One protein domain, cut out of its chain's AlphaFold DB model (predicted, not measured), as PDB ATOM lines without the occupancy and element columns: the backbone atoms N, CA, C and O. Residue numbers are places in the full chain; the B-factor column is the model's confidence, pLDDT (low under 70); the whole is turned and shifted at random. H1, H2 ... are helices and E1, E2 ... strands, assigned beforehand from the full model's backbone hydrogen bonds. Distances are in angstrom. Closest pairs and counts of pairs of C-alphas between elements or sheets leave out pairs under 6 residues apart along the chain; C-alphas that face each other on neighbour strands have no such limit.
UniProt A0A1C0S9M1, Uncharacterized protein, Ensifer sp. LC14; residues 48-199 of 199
ATOM      1  N   TYR A  48     160.500 187.301 236.716       93.44
ATOM      2  CA  TYR A  48     161.128 186.442 235.707       93.44
ATOM      3  C   TYR A  48     160.171 185.360 235.191       93.44
ATOM      4  O   TYR A  48     160.200 185.050 234.002       93.44
ATOM      5  N   GLU A  49     159.323 184.822 236.068       94.00
ATOM      6  CA  GLU A  49     158.305 183.824 235.729       94.00
ATOM      7  C   GLU A  49     157.233 184.431 234.822       94.00
ATOM      8  O   GLU A  49     156.962 183.897 233.751       94.00
ATOM      9  N   GLU A  50     156.730 185.626 235.151       93.88
ATOM     10  CA  GLU A  50     155.760 186.333 234.307       93.88
ATOM     11  C   GLU A  50     156.323 186.619 232.905       93.88
ATOM     12  O   GLU A  50     155.619 186.513 231.897       93.88
ATOM     13  N   VAL A  51     157.604 186.990 232.816       94.44
ATOM     14  CA  VAL A  51     158.281 187.224 231.532       94.44
ATOM     15  C   VAL A  51     158.450 185.917 230.760       94.44
ATOM     16  O   VAL A  51     158.250 185.911 229.542       94.44
ATOM     17  N   ALA A  52     158.782 184.821 231.445       95.12
ATOM     18  CA  ALA A  52     158.904 183.504 230.835       95.12
ATOM     19  C   ALA A  52     157.556 183.037 230.271       95.12
ATOM     20  O   ALA A  52     157.499 182.648 229.108       95.12
ATOM     21  N   ASP A  53     156.466 183.192 231.022       96.19
ATOM     22  CA  ASP A  53     155.111 182.834 230.590       96.19
ATOM     23  C   ASP A  53     154.652 183.658 229.387       96.19
ATOM     24  O   ASP A  53     154.112 183.127 228.410       96.19
ATOM     25  N   ARG A  54     154.881 184.978 229.416       95.19
ATOM     26  CA  ARG A  54     154.568 185.863 228.282       95.19
ATOM     27  C   ARG A  54     155.365 185.473 227.041       95.19
ATOM     28  O   ARG A  54     154.817 185.476 225.937       95.19
ATOM     29  N   THR A  55     156.644 185.149 227.206       95.12
ATOM     30  CA  THR A  55     157.513 184.704 226.110       95.12
ATOM     31  C   THR A  55     157.049 183.356 225.571       95.12
ATOM     32  O   THR A  55     156.884 183.216 224.361       95.12
ATOM     33  N   GLY A  56     156.732 182.406 226.450       96.06
ATOM     34  CA  GLY A  56     156.200 181.092 226.104       96.06
ATOM     35  C   GLY A  56     154.910 181.175 225.292       96.06
ATOM     36  O   GLY A  56     154.821 180.587 224.218       96.06
ATOM     37  N   LYS A  57     153.950 182.007 225.715       96.75
ATOM     38  CA  LYS A  57     152.714 182.265 224.950       96.75
ATOM     39  C   LYS A  57     153.007 182.782 223.540       96.75
ATOM     40  O   LYS A  57     152.453 182.261 222.574       96.75
ATOM     41  N   LYS A  58     153.909 183.763 223.404       95.44
ATOM     42  CA  LYS A  58     154.318 184.301 222.093       95.44
ATOM     43  C   LYS A  58     154.978 183.237 221.216       95.44
ATOM     44  O   LYS A  58     154.684 183.178 220.023       95.44
ATOM     45  N   LEU A  59     155.843 182.404 221.795       96.31
ATOM     46  CA  LEU A  59     156.492 181.293 221.100       96.31
ATOM     47  C   LEU A  59     155.462 180.264 220.623       96.31
ATOM     48  O   LEU A  59     155.478 179.915 219.449       96.31
ATOM     49  N   THR A  60     154.508 179.861 221.464       97.44
ATOM     50  CA  THR A  60     153.425 178.944 221.068       97.44
ATOM     51  C   THR A  60     152.604 179.510 219.908       97.44
ATOM     52  O   THR A  60     152.452 178.840 218.890       97.44
ATOM     53  N   THR A  61     152.142 180.764 219.994       97.38
ATOM     54  CA  THR A  61     151.366 181.400 218.912       97.38
ATOM     55  C   THR A  61     152.162 181.501 217.606       97.38
ATOM     56  O   THR A  61     151.623 181.282 216.514       97.38
ATOM     57  N   ALA A  62     153.455 181.821 217.690       95.62
ATOM     58  CA  ALA A  62     154.335 181.846 216.529       95.62
ATOM     59  C   ALA A  62     154.568 180.435 215.960       95.62
ATOM     60  O   ALA A  62     154.574 180.274 214.738       95.62
ATOM     61  N   GLY A  63     154.675 179.411 216.809       96.25
ATOM     62  CA  GLY A  63     154.732 178.004 216.413       96.25
ATOM     63  C   GLY A  63     153.477 177.558 215.678       96.25
ATOM     64  O   GLY A  63     153.583 176.983 214.597       96.25
ATOM     65  N   ASP A  64     152.296 177.919 216.182       97.56
ATOM     66  CA  ASP A  64     151.010 177.623 215.542       97.56
ATOM     67  C   ASP A  64     150.927 178.242 214.151       97.56
ATOM     68  O   ASP A  64     150.533 177.594 213.180       97.56
ATOM     69  N   THR A  65     151.327 179.507 214.044       96.25
ATOM     70  CA  THR A  65     151.338 180.236 212.774       96.25
ATOM     71  C   THR A  65     152.336 179.623 211.794       96.25
ATOM     72  O   THR A  65     152.037 179.490 210.610       96.25
ATOM     73  N   THR A  66     153.513 179.229 212.282       95.50
ATOM     74  CA  THR A  66     154.568 178.622 211.465       95.50
ATOM     75  C   THR A  66     154.133 177.256 210.942       95.50
ATOM     76  O   THR A  66     154.216 177.020 209.741       95.50
ATOM     77  N   HIS A  67     153.579 176.397 211.803       96.69
ATOM     78  CA  HIS A  67     153.031 175.093 211.416       96.69
ATOM     79  C   HIS A  67     151.942 175.230 210.343       96.69
ATOM     80  O   HIS A  67     152.037 174.596 209.292       96.69
ATOM     81  N   LYS A  68     150.975 176.137 210.548       95.81
ATOM     82  CA  LYS A  68     149.915 176.430 209.567       95.81
ATOM     83  C   LYS A  68     150.473 176.874 208.215       95.81
ATOM     84  O   LYS A  68     149.985 176.426 207.186       95.81
ATOM     85  N   ARG A  69     151.490 177.743 208.200       93.44
ATOM     86  CA  ARG A  69     152.117 178.228 206.956       93.44
ATOM     87  C   ARG A  69     152.845 177.123 206.203       93.44
ATOM     88  O   ARG A  69     152.725 177.061 204.986       93.44
ATOM     89  N   ILE A  70     153.574 176.263 206.912       93.62
ATOM     90  CA  ILE A  70     154.301 175.152 206.290       93.62
ATOM     91  C   ILE A  70     153.310 174.166 205.658       93.62
ATOM     92  O   ILE A  70     153.426 173.858 204.475       93.62
ATOM     93  N   ASN A  71     152.303 173.717 206.411       94.56
ATOM     94  CA  ASN A  71     151.322 172.744 205.916       94.56
ATOM     95  C   ASN A  71     150.308 173.331 204.923       94.56
ATOM     96  O   ASN A  71     149.643 172.583 204.211       94.56
ATOM     97  N   GLY A  72     150.182 174.658 204.864       93.38
ATOM     98  CA  GLY A  72     149.375 175.355 203.866       93.38
ATOM     99  C   GLY A  72     150.048 175.482 202.495       93.38
ATOM    100  O   GLY A  72     149.407 175.964 201.568       93.38
ATOM    101  N   PHE A  73     151.318 175.082 202.350       91.81
ATOM    102  CA  PHE A  73     152.065 175.250 201.101       91.81
ATOM    103  C   PHE A  73     151.588 174.321 199.977       91.81
ATOM    104  O   PHE A  73     151.353 174.771 198.859       91.81
ATOM    105  N   HIS A  74     151.478 173.018 200.250       90.19
ATOM    106  CA  HIS A  74     151.102 172.023 199.248       90.19
ATOM    107  C   HIS A  74     150.423 170.819 199.911       90.19
ATOM    108  O   HIS A  74     150.858 170.362 200.966       90.19
ATOM    109  N   THR A  75     149.386 170.262 199.285       88.50
ATOM    110  CA  THR A  75     148.570 169.173 199.861       88.50
ATOM    111  C   THR A  75     149.362 167.893 200.129       88.50
ATOM    112  O   THR A  75     149.064 167.178 201.081       88.50
ATOM    113  N   SER A  76     150.406 167.622 199.341       86.56
ATOM    114  CA  SER A  76     151.294 166.468 199.545       86.56
ATOM    115  C   SER A  76     152.321 166.639 200.674       86.56
ATOM    116  O   SER A  76     152.978 165.665 201.041       86.56
ATOM    117  N   ILE A  77     152.468 167.846 201.236       87.69
ATOM    118  CA  ILE A  77     153.346 168.117 202.381       87.69
ATOM    119  C   ILE A  77     152.472 168.396 203.596       87.69
ATOM    120  O   ILE A  77     151.923 169.482 203.748       87.69
ATOM    121  N   GLN A  78     152.363 167.405 204.476       91.56
ATOM    122  CA  GLN A  78     151.646 167.533 205.738       91.56
ATOM    123  C   GLN A  78     152.532 167.027 206.864       91.56
ATOM    124  O   GLN A  78     152.799 165.829 206.975       91.56
ATOM    125  N   PHE A  79     153.000 167.949 207.696       94.44
ATOM    126  CA  PHE A  79     153.790 167.612 208.866       94.44
ATOM    127  C   PHE A  79     152.923 167.553 210.128       94.44
ATOM    128  O   PHE A  79     152.032 168.394 210.312       94.44
ATOM    129  N   PRO A  80     153.184 166.603 211.039       95.19
ATOM    130  CA  PRO A  80     152.479 166.527 212.313       95.19
ATOM    131  C   PRO A  80     152.698 167.797 213.142       95.19
ATOM    132  O   PRO A  80     153.773 168.400 213.136       95.19
ATOM    133  N   LYS A  81     151.668 168.216 213.875       96.19
ATOM    134  CA  LYS A  81     151.745 169.385 214.753       96.19
ATOM    135  C   LYS A  81     152.355 168.980 216.091       96.19
ATOM    136  O   LYS A  81     151.723 168.258 216.853       96.19
ATOM    137  N   MET A  82     153.554 169.469 216.394       94.81
ATOM    138  CA  MET A  82     154.238 169.204 217.663       94.81
ATOM    139  C   MET A  82     154.797 170.511 218.206       94.81
ATOM    140  O   MET A  82     155.950 170.844 217.965       94.81
ATOM    141  N   ILE A  83     153.974 171.281 218.910       95.94
ATOM    142  CA  ILE A  83     154.371 172.608 219.380       95.94
ATOM    143  C   ILE A  83     154.709 172.537 220.858       95.94
ATOM    144  O   ILE A  83     153.833 172.334 221.693       95.94
ATOM    145  N   PHE A  84     155.980 172.749 221.167       94.88
ATOM    146  CA  PHE A  84     156.454 172.941 222.529       94.88
ATOM    147  C   PHE A  84     157.516 174.029 222.541       94.88
ATOM    148  O   PHE A  84     158.273 174.181 221.582       94.88
ATOM    149  N   HIS A  85     157.575 174.799 223.620       95.56
ATOM    150  CA  HIS A  85     158.542 175.876 223.770       95.56
ATOM    151  C   HIS A  85     159.349 175.699 225.048       95.56
ATOM    152  O   HIS A  85     158.908 175.059 226.002       95.56
ATOM    153  N   ARG A  86     160.528 176.314 225.077       94.19
ATOM    154  CA  ARG A  86     161.356 176.408 226.274       94.19
ATOM    155  C   ARG A  86     162.028 177.771 226.327       94.19
ATOM    156  O   ARG A  86     162.600 178.229 225.339       94.19
ATOM    157  N   THR A  87     161.944 178.419 227.481       94.00
ATOM    158  CA  THR A  87     162.667 179.659 227.776       94.00
ATOM    159  C   THR A  87     164.031 179.350 228.389       94.00
ATOM    160  O   THR A  87     164.265 178.261 228.920       94.00
ATOM    161  N   LEU A  88     164.964 180.294 228.283       91.00
ATOM    162  CA  LEU A  88     166.315 180.129 228.807       91.00
ATOM    163  C   LEU A  88     166.394 180.534 230.282       91.00
ATOM    164  O   LEU A  88     165.949 181.616 230.680       91.00
ATOM    165  N   ALA A  89     167.034 179.688 231.091       87.19
ATOM    166  CA  ALA A  89     167.289 179.981 232.496       87.19
ATOM    167  C   ALA A  89     168.100 181.283 232.638       87.19
ATOM    168  O   ALA A  89     169.087 181.510 231.941       87.19
ATOM    169  N   GLY A  90     167.647 182.188 233.510       88.19
ATOM    170  CA  GLY A  90     168.281 183.497 233.712       88.19
ATOM    171  C   GLY A  90     168.034 184.533 232.602       88.19
ATOM    172  O   GLY A  90     168.319 185.716 232.813       88.19
ATOM    173  N   ARG A  91     167.453 184.141 231.461       90.19
ATOM    174  CA  ARG A  91     167.072 185.024 230.342       90.19
ATOM    175  C   ARG A  91     165.641 184.697 229.879       90.19
ATOM    176  O   ARG A  91     165.458 184.215 228.767       90.19
ATOM    177  N   PRO A  92     164.612 184.984 230.701       92.56
ATOM    178  CA  PRO A  92     163.227 184.561 230.450       92.56
ATOM    179  C   PRO A  92     162.587 185.184 229.202       92.56
ATOM    180  O   PRO A  92     161.573 184.690 228.723       92.56
ATOM    181  N   HIS A  93     163.167 186.265 228.671       91.62
ATOM    182  CA  HIS A  93     162.748 186.882 227.413       91.62
ATOM    183  C   HIS A  93     163.255 186.129 226.176       91.62
ATOM    184  O   HIS A  93     162.813 186.428 225.070       91.62
ATOM    185  N   LEU A  94     164.180 185.178 226.346       93.06
ATOM    186  CA  LEU A  94     164.740 184.357 225.281       93.06
ATOM    187  C   LEU A  94     164.216 182.927 225.382       93.06
ATOM    188  O   LEU A  94     164.100 182.361 226.469       93.06
ATOM    189  N   GLY A  95     163.925 182.327 224.237       93.81
ATOM    190  CA  GLY A  95     163.451 180.960 224.142       93.81
ATOM    191  C   GLY A  95     163.329 180.476 222.705       93.81
ATOM    192  O   GLY A  95     163.481 181.229 221.740       93.81
ATOM    193  N   TYR A  96     163.053 179.188 222.584       95.00
ATOM    194  CA  TYR A  96     162.864 178.506 221.317       95.00
ATOM    195  C   TYR A  96     161.593 177.664 221.345       95.00
ATOM    196  O   TYR A  96     161.062 177.334 222.406       95.00
ATOM    197  N   CYS A  97     161.092 177.346 220.162       96.56
ATOM    198  CA  CYS A  97     159.877 176.592 219.936       96.56
ATOM    199  C   CYS A  97     160.163 175.496 218.918       96.56
ATOM    200  O   CYS A  97     160.626 175.783 217.815       96.56
ATOM    201  N   HIS A  98     159.853 174.259 219.276       96.62
ATOM    202  CA  HIS A  98     159.685 173.177 218.321       96.62
ATOM    203  C   HIS A  98     158.352 173.342 217.610       96.62
ATOM    204  O   HIS A  98     157.360 173.737 218.226       96.62
ATOM    205  N   VAL A  99     158.334 173.059 216.315       96.75
ATOM    206  CA  VAL A  99     157.140 173.220 215.481       96.75
ATOM    207  C   VAL A  99     156.661 171.869 214.966       96.75
ATOM    208  O   VAL A  99     155.465 171.569 214.991       96.75
ATOM    209  N   THR A 100     157.590 171.060 214.462       96.12
ATOM    210  CA  THR A 100     157.289 169.766 213.861       96.12
ATOM    211  C   THR A 100     158.533 168.892 213.776       96.12
ATOM    212  O   THR A 100     159.654 169.396 213.826       96.12
ATOM    213  N   ALA A 101     158.315 167.595 213.602       94.12
ATOM    214  CA  ALA A 101     159.333 166.605 213.322       94.12
ATOM    215  C   ALA A 101     158.799 165.635 212.269       94.12
ATOM    216  O   ALA A 101     157.604 165.323 212.247       94.12
ATOM    217  N   ALA A 102     159.671 165.165 211.390       93.56
ATOM    218  CA  ALA A 102     159.315 164.197 210.368       93.56
ATOM    219  C   ALA A 102     160.516 163.333 209.992       93.56
ATOM    220  O   ALA A 102     161.651 163.581 210.396       93.56
ATOM    221  N   ARG A 103     160.240 162.296 209.206       91.31
ATOM    222  CA  ARG A 103     161.240 161.382 208.667       91.31
ATOM    223  C   ARG A 103     161.344 161.584 207.165       91.31
ATOM    224  O   ARG A 103     160.330 161.576 206.466       91.31
ATOM    225  N   THR A 104     162.569 161.753 206.686       88.19
ATOM    226  CA  THR A 104     162.868 161.959 205.270       88.19
ATOM    227  C   THR A 104     163.796 160.857 204.776       88.19
ATOM    228  O   THR A 104     164.871 160.681 205.356       88.19
ATOM    229  N   PRO A 105     163.431 160.145 203.697       83.50
ATOM    230  CA  PRO A 105     164.331 159.195 203.064       83.50
ATOM    231  C   PRO A 105     165.443 159.944 202.330       83.50
ATOM    232  O   PRO A 105     165.176 160.834 201.518       83.50
ATOM    233  N   VAL A 106     166.696 159.607 202.636       76.31
ATOM    234  CA  VAL A 106     167.878 160.221 202.004       76.31
ATOM    235  C   VAL A 106     168.515 159.258 201.011       76.31
ATOM    236  O   VAL A 106     168.864 159.664 199.905       76.31
ATOM    237  N   THR A 107     168.608 157.981 201.370       69.50
ATOM    238  CA  THR A 107     168.981 156.877 200.476       69.50
ATOM    239  C   THR A 107     168.018 155.705 200.690       69.50
ATOM    240  O   THR A 107     167.337 155.674 201.715       69.50
ATOM    241  N   PRO A 108     167.960 154.709 199.783       66.19
ATOM    242  CA  PRO A 108     167.089 153.537 199.950       66.19
ATOM    243  C   PRO A 108     167.283 152.767 201.268       66.19
ATOM    244  O   PRO A 108     166.407 152.007 201.663       66.19
ATOM    245  N   SER A 109     168.423 152.952 201.941       61.31
ATOM    246  CA  SER A 109     168.791 152.279 203.189       61.31
ATOM    247  C   SER A 109     168.907 153.210 204.400       61.31
ATOM    248  O   SER A 109     169.178 152.728 205.500       61.31
ATOM    249  N   LYS A 110     168.744 154.529 204.231       77.69
ATOM    250  CA  LYS A 110     168.956 155.497 205.311       77.69
ATOM    251  C   LYS A 110     167.926 156.613 205.266       77.69
ATOM    252  O   LYS A 110     167.905 157.449 204.358       77.69
ATOM    253  N   ASP A 111     167.151 156.659 206.337       86.00
ATOM    254  CA  ASP A 111     166.231 157.745 206.613       86.00
ATOM    255  C   ASP A 111     166.810 158.629 207.709       86.00
ATOM    256  O   ASP A 111     167.482 158.154 208.626       86.00
ATOM    257  N   ILE A 112     166.532 159.924 207.619       88.88
ATOM    258  CA  ILE A 112     166.874 160.887 208.658       88.88
ATOM    259  C   ILE A 112     165.572 161.350 209.294       88.88
ATOM    260  O   ILE A 112     164.703 161.908 208.617       88.88
ATOM    261  N   THR A 113     165.442 161.124 210.597       92.69
ATOM    262  CA  THR A 113     164.414 161.782 211.404       92.69
ATOM    263  C   THR A 113     164.948 163.140 211.824       92.69
ATOM    264  O   THR A 113     166.123 163.277 212.160       92.69
ATOM    265  N   TRP A 114     164.115 164.166 211.763       94.19
ATOM    266  CA  TRP A 114     164.523 165.530 212.052       94.19
ATOM    267  C   TRP A 114     163.424 166.302 212.756       94.19
ATOM    268  O   TRP A 114     162.243 166.014 212.576       94.19
ATOM    269  N   SER A 115     163.833 167.326 213.497       95.12
ATOM    270  CA  SER A 115     162.961 168.279 214.177       95.12
ATOM    271  C   SER A 115     163.275 169.700 213.741       95.12
ATOM    272  O   SER A 115     164.439 170.080 213.611       95.12
ATOM    273  N   PHE A 116     162.231 170.497 213.532       96.69
ATOM    274  CA  PHE A 116     162.319 171.899 213.144       96.69
ATOM    275  C   PHE A 116     161.920 172.826 214.292       96.69
ATOM    276  O   PHE A 116     160.881 172.647 214.940       96.69
ATOM    277  N   TYR A 117     162.740 173.854 214.486       96.25
ATOM    278  CA  TYR A 117     162.631 174.822 215.559       96.25
ATOM    279  C   TYR A 117     162.790 176.254 215.043       96.25
ATOM    280  O   TYR A 117     163.432 176.518 214.022       96.25
ATOM    281  N   PHE A 118     162.277 177.202 215.821       95.75
ATOM    282  CA  PHE A 118     162.729 178.586 215.760       95.75
ATOM    283  C   PHE A 118     163.012 179.136 217.159       95.75
ATOM    284  O   PHE A 118     162.421 178.695 218.142       95.75
ATOM    285  N   ALA A 119     163.891 180.123 217.249       95.25
ATOM    286  CA  ALA A 119     164.253 180.843 218.457       95.25
ATOM    287  C   ALA A 119     164.095 182.349 218.247       95.25
ATOM    288  O   ALA A 119     164.218 182.860 217.131       95.25
ATOM    289  N   ASN A 120     163.823 183.074 219.331       94.00
ATOM    290  CA  ASN A 120     163.761 184.538 219.334       94.00
ATOM    291  C   ASN A 120     165.117 185.199 219.658       94.00
ATOM    292  O   ASN A 120     165.153 186.342 220.111       94.00
ATOM    293  N   PHE A 121     166.195 184.450 219.453       92.69
ATOM    294  CA  PHE A 121     167.588 184.868 219.519       92.69
ATOM    295  C   PHE A 121     168.365 184.129 218.431       92.69
ATOM    296  O   PHE A 121     167.878 183.135 217.881       92.69
ATOM    297  N   PHE A 122     169.591 184.573 218.168       91.31
ATOM    298  CA  PHE A 122     170.531 183.861 217.307       91.31
ATOM    299  C   PHE A 122     171.670 183.269 218.134       91.31
ATOM    300  O   PHE A 122     172.106 183.872 219.113       91.31
ATOM    301  N   SER A 123     172.124 182.071 217.774       89.81
ATOM    302  CA  SER A 123     173.150 181.339 218.516       89.81
ATOM    303  C   SER A 123     173.915 180.399 217.597       89.81
ATOM    304  O   SER A 123     173.374 179.905 216.602       89.81
ATOM    305  N   ASP A 124     175.152 180.099 217.966       85.31
ATOM    306  CA  ASP A 124     175.843 178.904 217.499       85.31
ATOM    307  C   ASP A 124     175.277 177.666 218.208       85.31
ATOM    308  O   ASP A 124     174.761 177.761 219.324       85.31
ATOM    309  N   LEU A 125     175.287 176.520 217.524       79.56
ATOM    310  CA  LEU A 125     174.886 175.249 218.123       79.56
ATOM    311  C   LEU A 125     176.142 174.531 218.608       79.56
ATOM    312  O   LEU A 125     177.019 174.241 217.794       79.56
ATOM    313  N   GLY A 126     176.229 174.324 219.921       72.50
ATOM    314  CA  GLY A 126     177.398 173.770 220.601       72.50
ATOM    315  C   GLY A 126     177.271 172.282 220.944       72.50
ATOM    316  O   GLY A 126     176.574 171.514 220.274       72.50
ATOM    317  N   ASP A 127     177.950 171.880 222.019       69.31
ATOM    318  CA  ASP A 127     178.110 170.477 222.414       69.31
ATOM    319  C   ASP A 127     177.004 169.965 223.354       69.31
ATOM    320  O   ASP A 127     176.000 170.639 223.583       69.31
ATOM    321  N   GLU A 128     177.122 168.729 223.858       64.69
ATOM    322  CA  GLU A 128     176.081 168.079 224.684       64.69
ATOM    323  C   GLU A 128     175.789 168.840 225.977       64.69
ATOM    324  O   GLU A 128     174.661 168.847 226.464       64.69
ATOM    325  N   THR A 129     176.792 169.544 226.498       60.66
ATOM    326  CA  THR A 129     176.658 170.355 227.709       60.66
ATOM    327  C   THR A 129     175.947 171.685 227.452       60.66
ATOM    328  O   THR A 129     175.243 172.182 228.330       60.66
ATOM    329  N   HIS A 130     176.095 172.261 226.253       67.62
ATOM    330  CA  HIS A 130     175.574 173.581 225.901       67.62
ATOM    331  C   HIS A 130     175.086 173.599 224.453       67.62
ATOM    332  O   HIS A 130     175.813 173.974 223.537       67.62
ATOM    333  N   PHE A 131     173.812 173.248 224.252       75.50
ATOM    334  CA  PHE A 131     173.230 173.228 222.909       75.50
ATOM    335  C   PHE A 131     173.264 174.601 222.215       75.50
ATOM    336  O   PHE A 131     173.468 174.665 221.010       75.50
ATOM    337  N   PHE A 132     173.095 175.699 222.958       82.88
ATOM    338  CA  PHE A 132     173.216 177.060 222.429       82.88
ATOM    339  C   PHE A 132     174.498 177.713 222.944       82.88
ATOM    340  O   PHE A 132     174.602 178.005 224.137       82.88
ATOM    341  N   ASP A 133     175.431 177.990 222.039       82.00
ATOM    342  CA  ASP A 133     176.655 178.739 222.308       82.00
ATOM    343  C   ASP A 133     176.585 180.148 221.691       82.00
ATOM    344  O   ASP A 133     175.887 180.386 220.702       82.00
ATOM    345  N   ARG A 134     177.287 181.114 222.293       83.00
ATOM    346  CA  ARG A 134     177.395 182.507 221.814       83.00
ATOM    347  C   ARG A 134     176.046 183.171 221.502       83.00
ATOM    348  O   ARG A 134     175.878 183.813 220.468       83.00
ATOM    349  N   ILE A 135     175.085 183.047 222.421       83.38
ATOM    350  CA  ILE A 135     173.745 183.637 222.267       83.38
ATOM    351  C   ILE A 135     173.843 185.153 222.058       83.38
ATOM    352  O   ILE A 135     174.170 185.906 222.983       83.38
ATOM    353  N   GLN A 136     173.467 185.597 220.863       80.69
ATOM    354  CA  GLN A 136     173.298 186.995 220.508       80.69
ATOM    355  C   GLN A 136     171.918 187.452 220.981       80.69
ATOM    356  O   GLN A 136     170.889 187.089 220.416       80.69
ATOM    357  N   SER A 137     171.894 188.269 222.031       68.19
ATOM    358  CA  SER A 137     170.667 188.817 222.621       68.19
ATOM    359  C   SER A 137     170.057 189.982 221.829       68.19
ATOM    360  O   SER A 137     169.154 190.649 222.331       68.19
ATOM    361  N   GLY A 138     170.571 190.280 220.631       69.38
ATOM    362  CA  GLY A 138     169.943 191.242 219.725       69.38
ATOM    363  C   GLY A 138     168.585 190.733 219.230       69.38
ATOM    364  O   GLY A 138     168.268 189.556 219.383       69.38
ATOM    365  N   TYR A 139     167.784 191.606 218.610       61.69
ATOM    366  CA  TYR A 139     166.494 191.254 217.994       61.69
ATOM    367  C   TYR A 139     166.660 190.395 216.724       61.69
ATOM    368  O   TYR A 139     166.176 190.757 215.655       61.69
ATOM    369  N   SER A 140     167.347 189.262 216.826       75.44
ATOM    370  CA  SER A 140     167.490 188.295 215.744       75.44
ATOM    371  C   SER A 140     166.659 187.052 216.038       75.44
ATOM    372  O   SER A 140     166.489 186.647 217.187       75.44
ATOM    373  N   ARG A 141     166.091 186.465 214.989       88.62
ATOM    374  CA  ARG A 141     165.386 185.186 215.051       88.62
ATOM    375  C   ARG A 141     166.288 184.143 214.426       88.62
ATOM    376  O   ARG A 141     167.013 184.442 213.488       88.62
ATOM    377  N   MET A 142     166.206 182.917 214.909       94.44
ATOM    378  CA  MET A 142     166.942 181.801 214.332       94.44
ATOM    379  C   MET A 142     165.975 180.680 214.013       94.44
ATOM    380  O   MET A 142     165.219 180.251 214.871       94.44
ATOM    381  N   TYR A 143     166.024 180.183 212.792       95.88
ATOM    382  CA  TYR A 143     165.331 178.998 212.327       95.88
ATOM    383  C   TYR A 143     166.360 177.905 212.114       95.88
ATOM    384  O   TYR A 143     167.387 178.134 211.473       95.88
ATOM    385  N   PHE A 144     166.097 176.718 212.639       95.38
ATOM    386  CA  PHE A 144     167.039 175.617 212.532       95.38
ATOM    387  C   PHE A 144     166.323 174.275 212.549       95.38
ATOM    388  O   PHE A 144     165.253 174.128 213.141       95.38
ATOM    389  N   ALA A 145     166.921 173.290 211.889       95.25
ATOM    390  CA  ALA A 145     166.484 171.907 211.978       95.25
ATOM    391  C   ALA A 145     167.656 171.014 212.357       95.25
ATOM    392  O   ALA A 145     168.759 171.178 211.833       95.25
ATOM    393  N   VAL A 146     167.394 170.062 213.242       93.31
ATOM    394  CA  VAL A 146     168.376 169.082 213.707       93.31
ATOM    395  C   VAL A 146     167.907 167.675 213.378       93.31
ATOM    396  O   VAL A 146     166.710 167.388 213.424       93.31
ATOM    397  N   ALA A 147     168.846 166.808 213.032       92.94
ATOM    398  CA  ALA A 147     168.630 165.378 212.971       92.94
ATOM    399  C   ALA A 147     168.433 164.845 214.392       92.94
ATOM    400  O   ALA A 147     169.124 165.263 215.321       92.94
ATOM    401  N   ILE A 148     167.487 163.931 214.554       91.19
ATOM    402  CA  ILE A 148     167.175 163.291 215.826       91.19
ATOM    403  C   ILE A 148     167.149 161.775 215.662       91.19
ATOM    404  O   ILE A 148     166.837 161.259 214.588       91.19
ATOM    405  N   GLU A 149     167.450 161.063 216.735       89.44
ATOM    406  CA  GLU A 149     167.383 159.610 216.815       89.44
ATOM    407  C   GLU A 149     166.828 159.176 218.176       89.44
ATOM    408  O   GLU A 149     166.911 159.944 219.136       89.44
ATOM    409  N   PRO A 150     166.190 157.996 218.265       83.94
ATOM    410  CA  PRO A 150     165.811 157.443 219.555       83.94
ATOM    411  C   PRO A 150     167.072 157.139 220.364       83.94
ATOM    412  O   PRO A 150     168.031 156.580 219.832       83.94
ATOM    413  N   ASP A 151     167.058 157.502 221.638       81.50
ATOM    414  CA  ASP A 151     168.133 157.177 222.563       81.50
ATOM    415  C   ASP A 151     168.175 155.666 222.865       81.50
ATOM    416  O   ASP A 151     167.163 154.958 222.832       81.50
ATOM    417  N   SER A 152     169.387 155.177 223.118       70.00
ATOM    418  CA  SER A 152     169.740 153.764 223.277       70.00
ATOM    419  C   SER A 152     169.157 153.155 224.555       70.00
ATOM    420  O   SER A 152     168.887 151.955 224.592       70.00
ATOM    421  N   GLU A 153     168.972 153.971 225.600       66.56
ATOM    422  CA  GLU A 153     168.603 153.520 226.953       66.56
ATOM    423  C   GLU A 153     167.180 153.915 227.383       66.56
ATOM    424  O   GLU A 153     166.656 153.412 228.378       66.56
ATOM    425  N   GLY A 154     166.491 154.759 226.615       52.78
ATOM    426  CA  GLY A 154     165.112 155.145 226.890       52.78
ATOM    427  C   GLY A 154     164.541 155.918 225.718       52.78
ATOM    428  O   GLY A 154     165.252 156.686 225.098       52.78
ATOM    429  N   GLY A 155     163.258 155.737 225.397       64.62
ATOM    430  CA  GLY A 155     162.611 156.263 224.180       64.62
ATOM    431  C   GLY A 155     162.516 157.794 224.028       64.62
ATOM    432  O   GLY A 155     161.573 158.284 223.407       64.62
ATOM    433  N   GLN A 156     163.435 158.567 224.607       73.12
ATOM    434  CA  GLN A 156     163.614 159.986 224.343       73.12
ATOM    435  C   GLN A 156     164.309 160.184 222.993       73.12
ATOM    436  O   GLN A 156     165.190 159.424 222.609       73.12
ATOM    437  N   MET A 157     163.903 161.217 222.259       79.62
ATOM    438  CA  MET A 157     164.571 161.590 221.013       79.62
ATOM    439  C   MET A 157     165.742 162.515 221.343       79.62
ATOM    440  O   MET A 157     165.536 163.595 221.901       79.62
ATOM    441  N   VAL A 158     166.953 162.106 220.981       86.25
ATOM    442  CA  VAL A 158     168.190 162.880 221.140       86.25
ATOM    443  C   VAL A 158     168.663 163.407 219.792       86.25
ATOM    444  O   VAL A 158     168.220 162.952 218.741       86.25
ATOM    445  N   ILE A 159     169.533 164.416 219.803       86.62
ATOM    446  CA  ILE A 159     170.103 164.967 218.569       86.62
ATOM    447  C   ILE A 159     171.113 163.970 218.005       86.62
ATOM    448  O   ILE A 159     172.097 163.650 218.665       86.62
ATOM    449  N   ASN A 160     170.903 163.547 216.760       86.19
ATOM    450  CA  ASN A 160     171.831 162.678 216.054       86.19
ATOM    451  C   ASN A 160     173.029 163.498 215.560       86.19
ATOM    452  O   ASN A 160     172.967 164.149 214.514       86.19
ATOM    453  N   ARG A 161     174.133 163.443 216.305       83.62
ATOM    454  CA  ARG A 161     175.384 164.157 215.992       83.62
ATOM    455  C   ARG A 161     176.199 163.507 214.874       83.62
ATOM    456  O   ARG A 161     177.049 164.164 214.284       83.62
ATOM    457  N   ASN A 162     175.886 162.265 214.504       83.06
ATOM    458  CA  ASN A 162     176.513 161.579 213.368       83.06
ATOM    459  C   ASN A 162     176.105 162.189 212.014       83.06
ATOM    460  O   ASN A 162     176.660 161.845 210.967       83.06
ATOM    461  N   VAL A 163     175.115 163.086 212.001       81.12
ATOM    462  CA  VAL A 163     174.731 163.867 210.825       81.12
ATOM    463  C   VAL A 163     175.448 165.218 210.856       81.12
ATOM    464  O   VAL A 163     175.064 166.101 211.612       81.12
ATOM    465  N   ARG A 164     176.443 165.416 209.978       74.06
ATOM    466  CA  ARG A 164     177.161 166.703 209.805       74.06
ATOM    467  C   ARG A 164     177.779 167.249 211.107       74.06
ATOM    468  O   ARG A 164     177.634 168.431 211.402       74.06
ATOM    469  N   ASP A 165     178.430 166.376 211.873       67.25
ATOM    470  CA  ASP A 165     179.228 166.643 213.086       67.25
ATOM    471  C   ASP A 165     178.472 167.170 214.327       67.25
ATOM    472  O   ASP A 165     178.894 166.920 215.453       67.25
ATOM    473  N   ASN A 166     177.332 167.850 214.168       78.25
ATOM    474  CA  ASN A 166     176.524 168.374 215.282       78.25
ATOM    475  C   ASN A 166     175.010 168.136 215.128       78.25
ATOM    476  O   ASN A 166     174.207 168.689 215.881       78.25
ATOM    477  N   GLY A 167     174.603 167.344 214.138       85.38
ATOM    478  CA  GLY A 167     173.200 167.073 213.835       85.38
ATOM    479  C   GLY A 167     172.481 168.208 213.115       85.38
ATOM    480  O   GLY A 167     171.288 168.087 212.847       85.38
ATOM    481  N   LEU A 168     173.147 169.314 212.773       90.31
ATOM    482  CA  LEU A 168     172.507 170.472 212.155       90.31
ATOM    483  C   LEU A 168     172.244 170.249 210.662       90.31
ATOM    484  O   LEU A 168     173.154 170.144 209.838       90.31
ATOM    485  N   LEU A 169     170.969 170.265 210.278       91.62
ATOM    486  CA  LEU A 169     170.564 170.185 208.875       91.62
ATOM    487  C   LEU A 169     170.656 171.548 208.191       91.62
ATOM    488  O   LEU A 169     171.191 171.655 207.086       91.62
ATOM    489  N   PHE A 170     170.145 172.587 208.852       93.19
ATOM    490  CA  PHE A 170     170.300 173.979 208.441       93.19
ATOM    491  C   PHE A 170     170.091 174.925 209.625       93.19
ATOM    492  O   PHE A 170     169.391 174.595 210.582       93.19
ATOM    493  N   ARG A 171     170.630 176.140 209.498       93.50
ATOM    494  CA  ARG A 171     170.391 177.278 210.392       93.50
ATOM    495  C   ARG A 171     170.342 178.560 209.567       93.50
ATOM    496  O   ARG A 171     171.188 178.746 208.698       93.50
ATOM    497  N   THR A 172     169.381 179.433 209.833       93.88
ATOM    498  CA  THR A 172     169.238 180.732 209.157       93.88
ATOM    499  C   THR A 172     168.408 181.692 210.005       93.88
ATOM    500  O   THR A 172     167.615 181.260 210.836       93.88
ATOM    501  N   ASP A 173     168.576 182.989 209.809       93.25
ATOM    502  CA  ASP A 173     167.714 184.051 210.329       93.25
ATOM    503  C   ASP A 173     166.615 184.474 209.335       93.25
ATOM    504  O   ASP A 173     165.619 185.084 209.737       93.25
ATOM    505  N   ASP A 174     166.736 184.090 208.060       93.38
ATOM    506  CA  ASP A 174     165.762 184.400 207.017       93.38
ATOM    507  C   ASP A 174     164.586 183.395 207.032       93.38
ATOM    508  O   ASP A 174     164.762 182.203 206.738       93.38
ATOM    509  N   PRO A 175     163.347 183.847 207.313       92.88
ATOM    510  CA  PRO A 175     162.173 182.979 207.325       92.88
ATOM    511  C   PRO A 175     161.844 182.354 205.961       92.88
ATOM    512  O   PRO A 175     161.246 181.276 205.928       92.88
ATOM    513  N   LYS A 176     162.200 182.988 204.835       93.25
ATOM    514  CA  LYS A 176     161.975 182.428 203.492       93.25
ATOM    515  C   LYS A 176     162.913 181.259 203.231       93.25
ATOM    516  O   LYS A 176     162.464 180.198 202.799       93.25
ATOM    517  N   VAL A 177     164.195 181.431 203.558       95.25
ATOM    518  CA  VAL A 177     165.201 180.363 203.466       95.25
ATOM    519  C   VAL A 177     164.826 179.209 204.391       95.25
ATOM    520  O   VAL A 177     164.868 178.051 203.977       95.25
ATOM    521  N   ALA A 178     164.375 179.508 205.612       95.38
ATOM    522  CA  ALA A 178     163.897 178.501 206.552       95.38
ATOM    523  C   ALA A 178     162.727 177.691 205.982       95.38
ATOM    524  O   ALA A 178     162.783 176.463 205.966       95.38
ATOM    525  N   LEU A 179     161.692 178.366 205.469       94.12
ATOM    526  CA  LEU A 179     160.531 177.710 204.869       94.12
ATOM    527  C   LEU A 179     160.950 176.801 203.710       94.12
ATOM    528  O   LEU A 179     160.574 175.631 203.682       94.12
ATOM    529  N   LYS A 180     161.775 177.312 202.792       95.12
ATOM    530  CA  LYS A 180     162.303 176.546 201.658       95.12
ATOM    531  C   LYS A 180     163.034 175.289 202.123       95.12
ATOM    532  O   LYS A 180     162.752 174.204 201.623       95.12
ATOM    533  N   ASN A 181     163.920 175.413 203.109       95.06
ATOM    534  CA  ASN A 181     164.687 174.285 203.633       95.06
ATOM    535  C   ASN A 181     163.791 173.231 204.299       95.06
ATOM    536  O   ASN A 181     163.951 172.045 204.021       95.06
ATOM    537  N   VAL A 182     162.811 173.638 205.113       94.81
ATOM    538  CA  VAL A 182     161.863 172.701 205.748       94.81
ATOM    539  C   VAL A 182     161.009 171.981 204.706       94.81
ATOM    540  O   VAL A 182     160.840 170.765 204.775       94.81
ATOM    541  N   LEU A 183     160.501 172.698 203.703       94.12
ATOM    542  CA  LEU A 183     159.726 172.088 202.621       94.12
ATOM    543  C   LEU A 183     160.580 171.105 201.812       94.12
ATOM    544  O   LEU A 183     160.109 170.020 201.481       94.12
ATOM    545  N   MET A 184     161.847 171.437 201.547       93.19
ATOM    546  CA  MET A 184     162.791 170.533 200.884       93.19
ATOM    547  C   MET A 184     163.033 169.248 201.683       93.19
ATOM    548  O   MET A 184     163.183 168.191 201.070       93.19
ATOM    549  N   LEU A 185     163.031 169.310 203.022       91.19
ATOM    550  CA  LEU A 185     163.088 168.115 203.869       91.19
ATOM    551  C   LEU A 185     161.824 167.255 203.706       91.19
ATOM    552  O   LEU A 185     161.928 166.036 203.638       91.19
ATOM    553  N   GLY A 186     160.639 167.853 203.578       87.00
ATOM    554  CA  GLY A 186     159.387 167.112 203.353       87.00
ATOM    555  C   GLY A 186     159.152 166.622 201.924       87.00
ATOM    556  O   GLY A 186     158.261 165.803 201.696       87.00
ATOM    557  N   ALA A 187     159.910 167.118 200.946       88.06
ATOM    558  CA  ALA A 187     159.637 166.872 199.538       88.06
ATOM    559  C   ALA A 187     160.085 165.471 199.090       88.06
ATOM    560  O   ALA A 187     161.286 165.176 199.005       88.06
ATOM    561  N   ARG A 188     159.102 164.627 198.752       82.25
ATOM    562  CA  ARG A 188     159.301 163.218 198.369       82.25
ATOM    563  C   ARG A 188     159.678 163.018 196.902       82.25
ATOM    564  O   ARG A 188     160.428 162.098 196.603       82.25
ATOM    565  N   ASP A 189     159.193 163.872 196.003       85.19
ATOM    566  CA  ASP A 189     159.395 163.719 194.561       85.19
ATOM    567  C   ASP A 189     160.173 164.893 193.929       85.19
ATOM    568  O   ASP A 189     160.331 165.978 194.500       85.19
ATOM    569  N   ALA A 190     160.695 164.665 192.720       86.75
ATOM    570  CA  ALA A 190     161.510 165.637 191.995       86.75
ATOM    571  C   ALA A 190     160.706 166.810 191.398       86.75
ATOM    572  O   ALA A 190     161.296 167.840 191.063       86.75
ATOM    573  N   ALA A 191     159.390 166.677 191.217       87.94
ATOM    574  CA  ALA A 191     158.543 167.755 190.707       87.94
ATOM    575  C   ALA A 191     158.267 168.783 191.813       87.94
ATOM    576  O   ALA A 191     158.537 169.970 191.645       87.94
ATOM    577  N   LEU A 192     157.870 168.312 192.989       89.06
ATOM    578  CA  LEU A 192     157.666 169.090 194.201       89.06
ATOM    579  C   LEU A 192     158.948 169.809 194.626       89.06
ATOM    580  O   LEU A 192     158.924 171.002 194.917       89.06
ATOM    581  N   ARG A 193     160.101 169.130 194.560       90.25
ATOM    582  CA  ARG A 193     161.409 169.768 194.791       90.25
ATOM    583  C   ARG A 193     161.699 170.900 193.805       90.25
ATOM    584  O   ARG A 193     162.322 171.880 194.201       90.25
ATOM    585  N   ARG A 194     161.269 170.798 192.542       91.62
ATOM    586  CA  ARG A 194     161.410 171.890 191.560       91.62
ATOM    587  C   ARG A 194     160.519 173.081 191.914       91.62
ATOM    588  O   ARG A 194     161.020 174.198 191.914       91.62
ATOM    589  N   ILE A 195     159.267 172.835 192.307       89.88
ATOM    590  CA  ILE A 195     158.325 173.881 192.749       89.88
ATOM    591  C   ILE A 195     158.864 174.626 193.980       89.88
ATOM    592  O   ILE A 195     158.829 175.852 194.044       89.88
ATOM    593  N   ILE A 196     159.424 173.906 194.955       90.75
ATOM    594  CA  ILE A 196     159.997 174.527 196.160       90.75
ATOM    595  C   ILE A 196     161.253 175.344 195.824       90.75
ATOM    596  O   ILE A 196     161.514 176.369 196.449       90.75
ATOM    597  N   ARG A 197     162.049 174.929 194.831       90.31
ATOM    598  CA  ARG A 197     163.251 175.672 194.417       90.31
ATOM    599  C   ARG A 197     162.943 177.032 193.795       90.31
ATOM    600  O   ARG A 197     163.807 177.898 193.903       90.31
ATOM    601  N   SER A 198     161.769 177.207 193.188       87.50
ATOM    602  CA  SER A 198     161.337 178.480 192.596       87.50
ATOM    603  C   SER A 198     160.778 179.500 193.598       87.50
ATOM    604  O   SER A 198     160.461 180.610 193.182       87.50
ATOM    605  N   LEU A 199     160.665 179.145 194.885       80.81
ATOM    606  CA  LEU A 199     160.437 180.095 195.985       80.81
ATOM    607  C   LEU A 199     161.695 180.912 196.292       80.81
ATOM    608  O   LEU A 199     161.531 182.111 196.604       80.81
TER     609      LEU A 199
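What this domain is: This is residues 48 to 199 of the 199 residues of an uncharacterized protein of Ensifer sp. LC14 (UniProt A0A1C0S9M1). A strongly twisted antiparallel sheet has the long helix H1 along E1 and E2 on one face; the shorter H2 packs on the same face over E6 and E8, and H3 folds back on H2, away from the sheet. A small separate hairpin, E4 and E5, is inserted between E3 and E6. The printed part has 152 residues, with three named helices and eight named strands in the order H1 E1 E2 E3 E4 E5 E6 E7 E8 H2 H3. The class is mixed, helices and strands. The whole is compact, with a radius of gyration of the C-alphas of 15.7 A and spans of 48 by 36 by 25 A.

How they stand to each other: In the branched sheet, E1, residues 84 to 88, E2, residues 91 to 107, and E3, residues 110 to 119, form a meander, each strand the antiparallel neighbour of the one before. N 86 and O 96 are 2.9 A apart, and N 99 and O 116 are 2.9 A apart. E2 bends by 60 degrees at residue 94. E6, residues 142 to 150, has E3 on one side, with N 117 and O 144 at 2.9 A. On the other side are E7, residues 157 to 159, with N 149 and O 158 at 2.9 A, and E8, residues 168 to 172, with N 143 and O 172 at 2.7 A. H1, residues 48 to 71, is on the sheet over E1 and E2 at a height over the sheet of 7.6 A; its closest C-alphas to E2 are those of Ala 52 and Pro 92, 4.5 A apart. H2, residues 175 to 186, is on the same face at a height over the sheet of 8.3 A; its closest C-alphas to E6 are those of Ala 178 and Tyr 143, 6.0 A apart. With residue 70 alone, H1 only just touches H2, with 3 pairs of C-alphas within 8 A, the closest being Ile 70 and Leu 179 at 6.9 A. H3, residues 190 to 197, forms a helical hairpin with H2, at a shallow tilt of 9 degrees, opposite ways; the closest C-alphas are those of Met 184 and Arg 193, 6.3 A apart. H3 is not on the sheet. E4, residues 122 to 125, and E5, residues 132 to 136, form an antiparallel hairpin, with N 124 and O 133 at 2.8 A. The closest C-alphas of E4 and E6 are those of Phe 122 and Met 142, 5.1 A apart. In H1, H2 and H3 every O i to N i+4 pair is within hydrogen-bond range.

Where its parts are: E2 is 41.1 A long from first to last C-alpha, E3 28.9 A and E6 24.9 A. H1 is 34.2 A long, from C-alpha 48 at (161.128, 186.442, 235.707) to C-alpha 71 at (151.322, 172.744, 205.916). H2 is 16.6 A long, and H3 ends at C-alpha 197, (163.251, 175.672, 194.417).

The domain as a whole: The C-alphas farthest apart are those of Tyr 48 and Pro 108, at 49.0 A. The printed part has no cut. The link from H1 to E1, residues 72 to 83, is long. Mean pLDDT of the printed part is 88.1, with residues 107 to 109, 127 to 130, 137 to 139, 153 to 155 and 165 under 70.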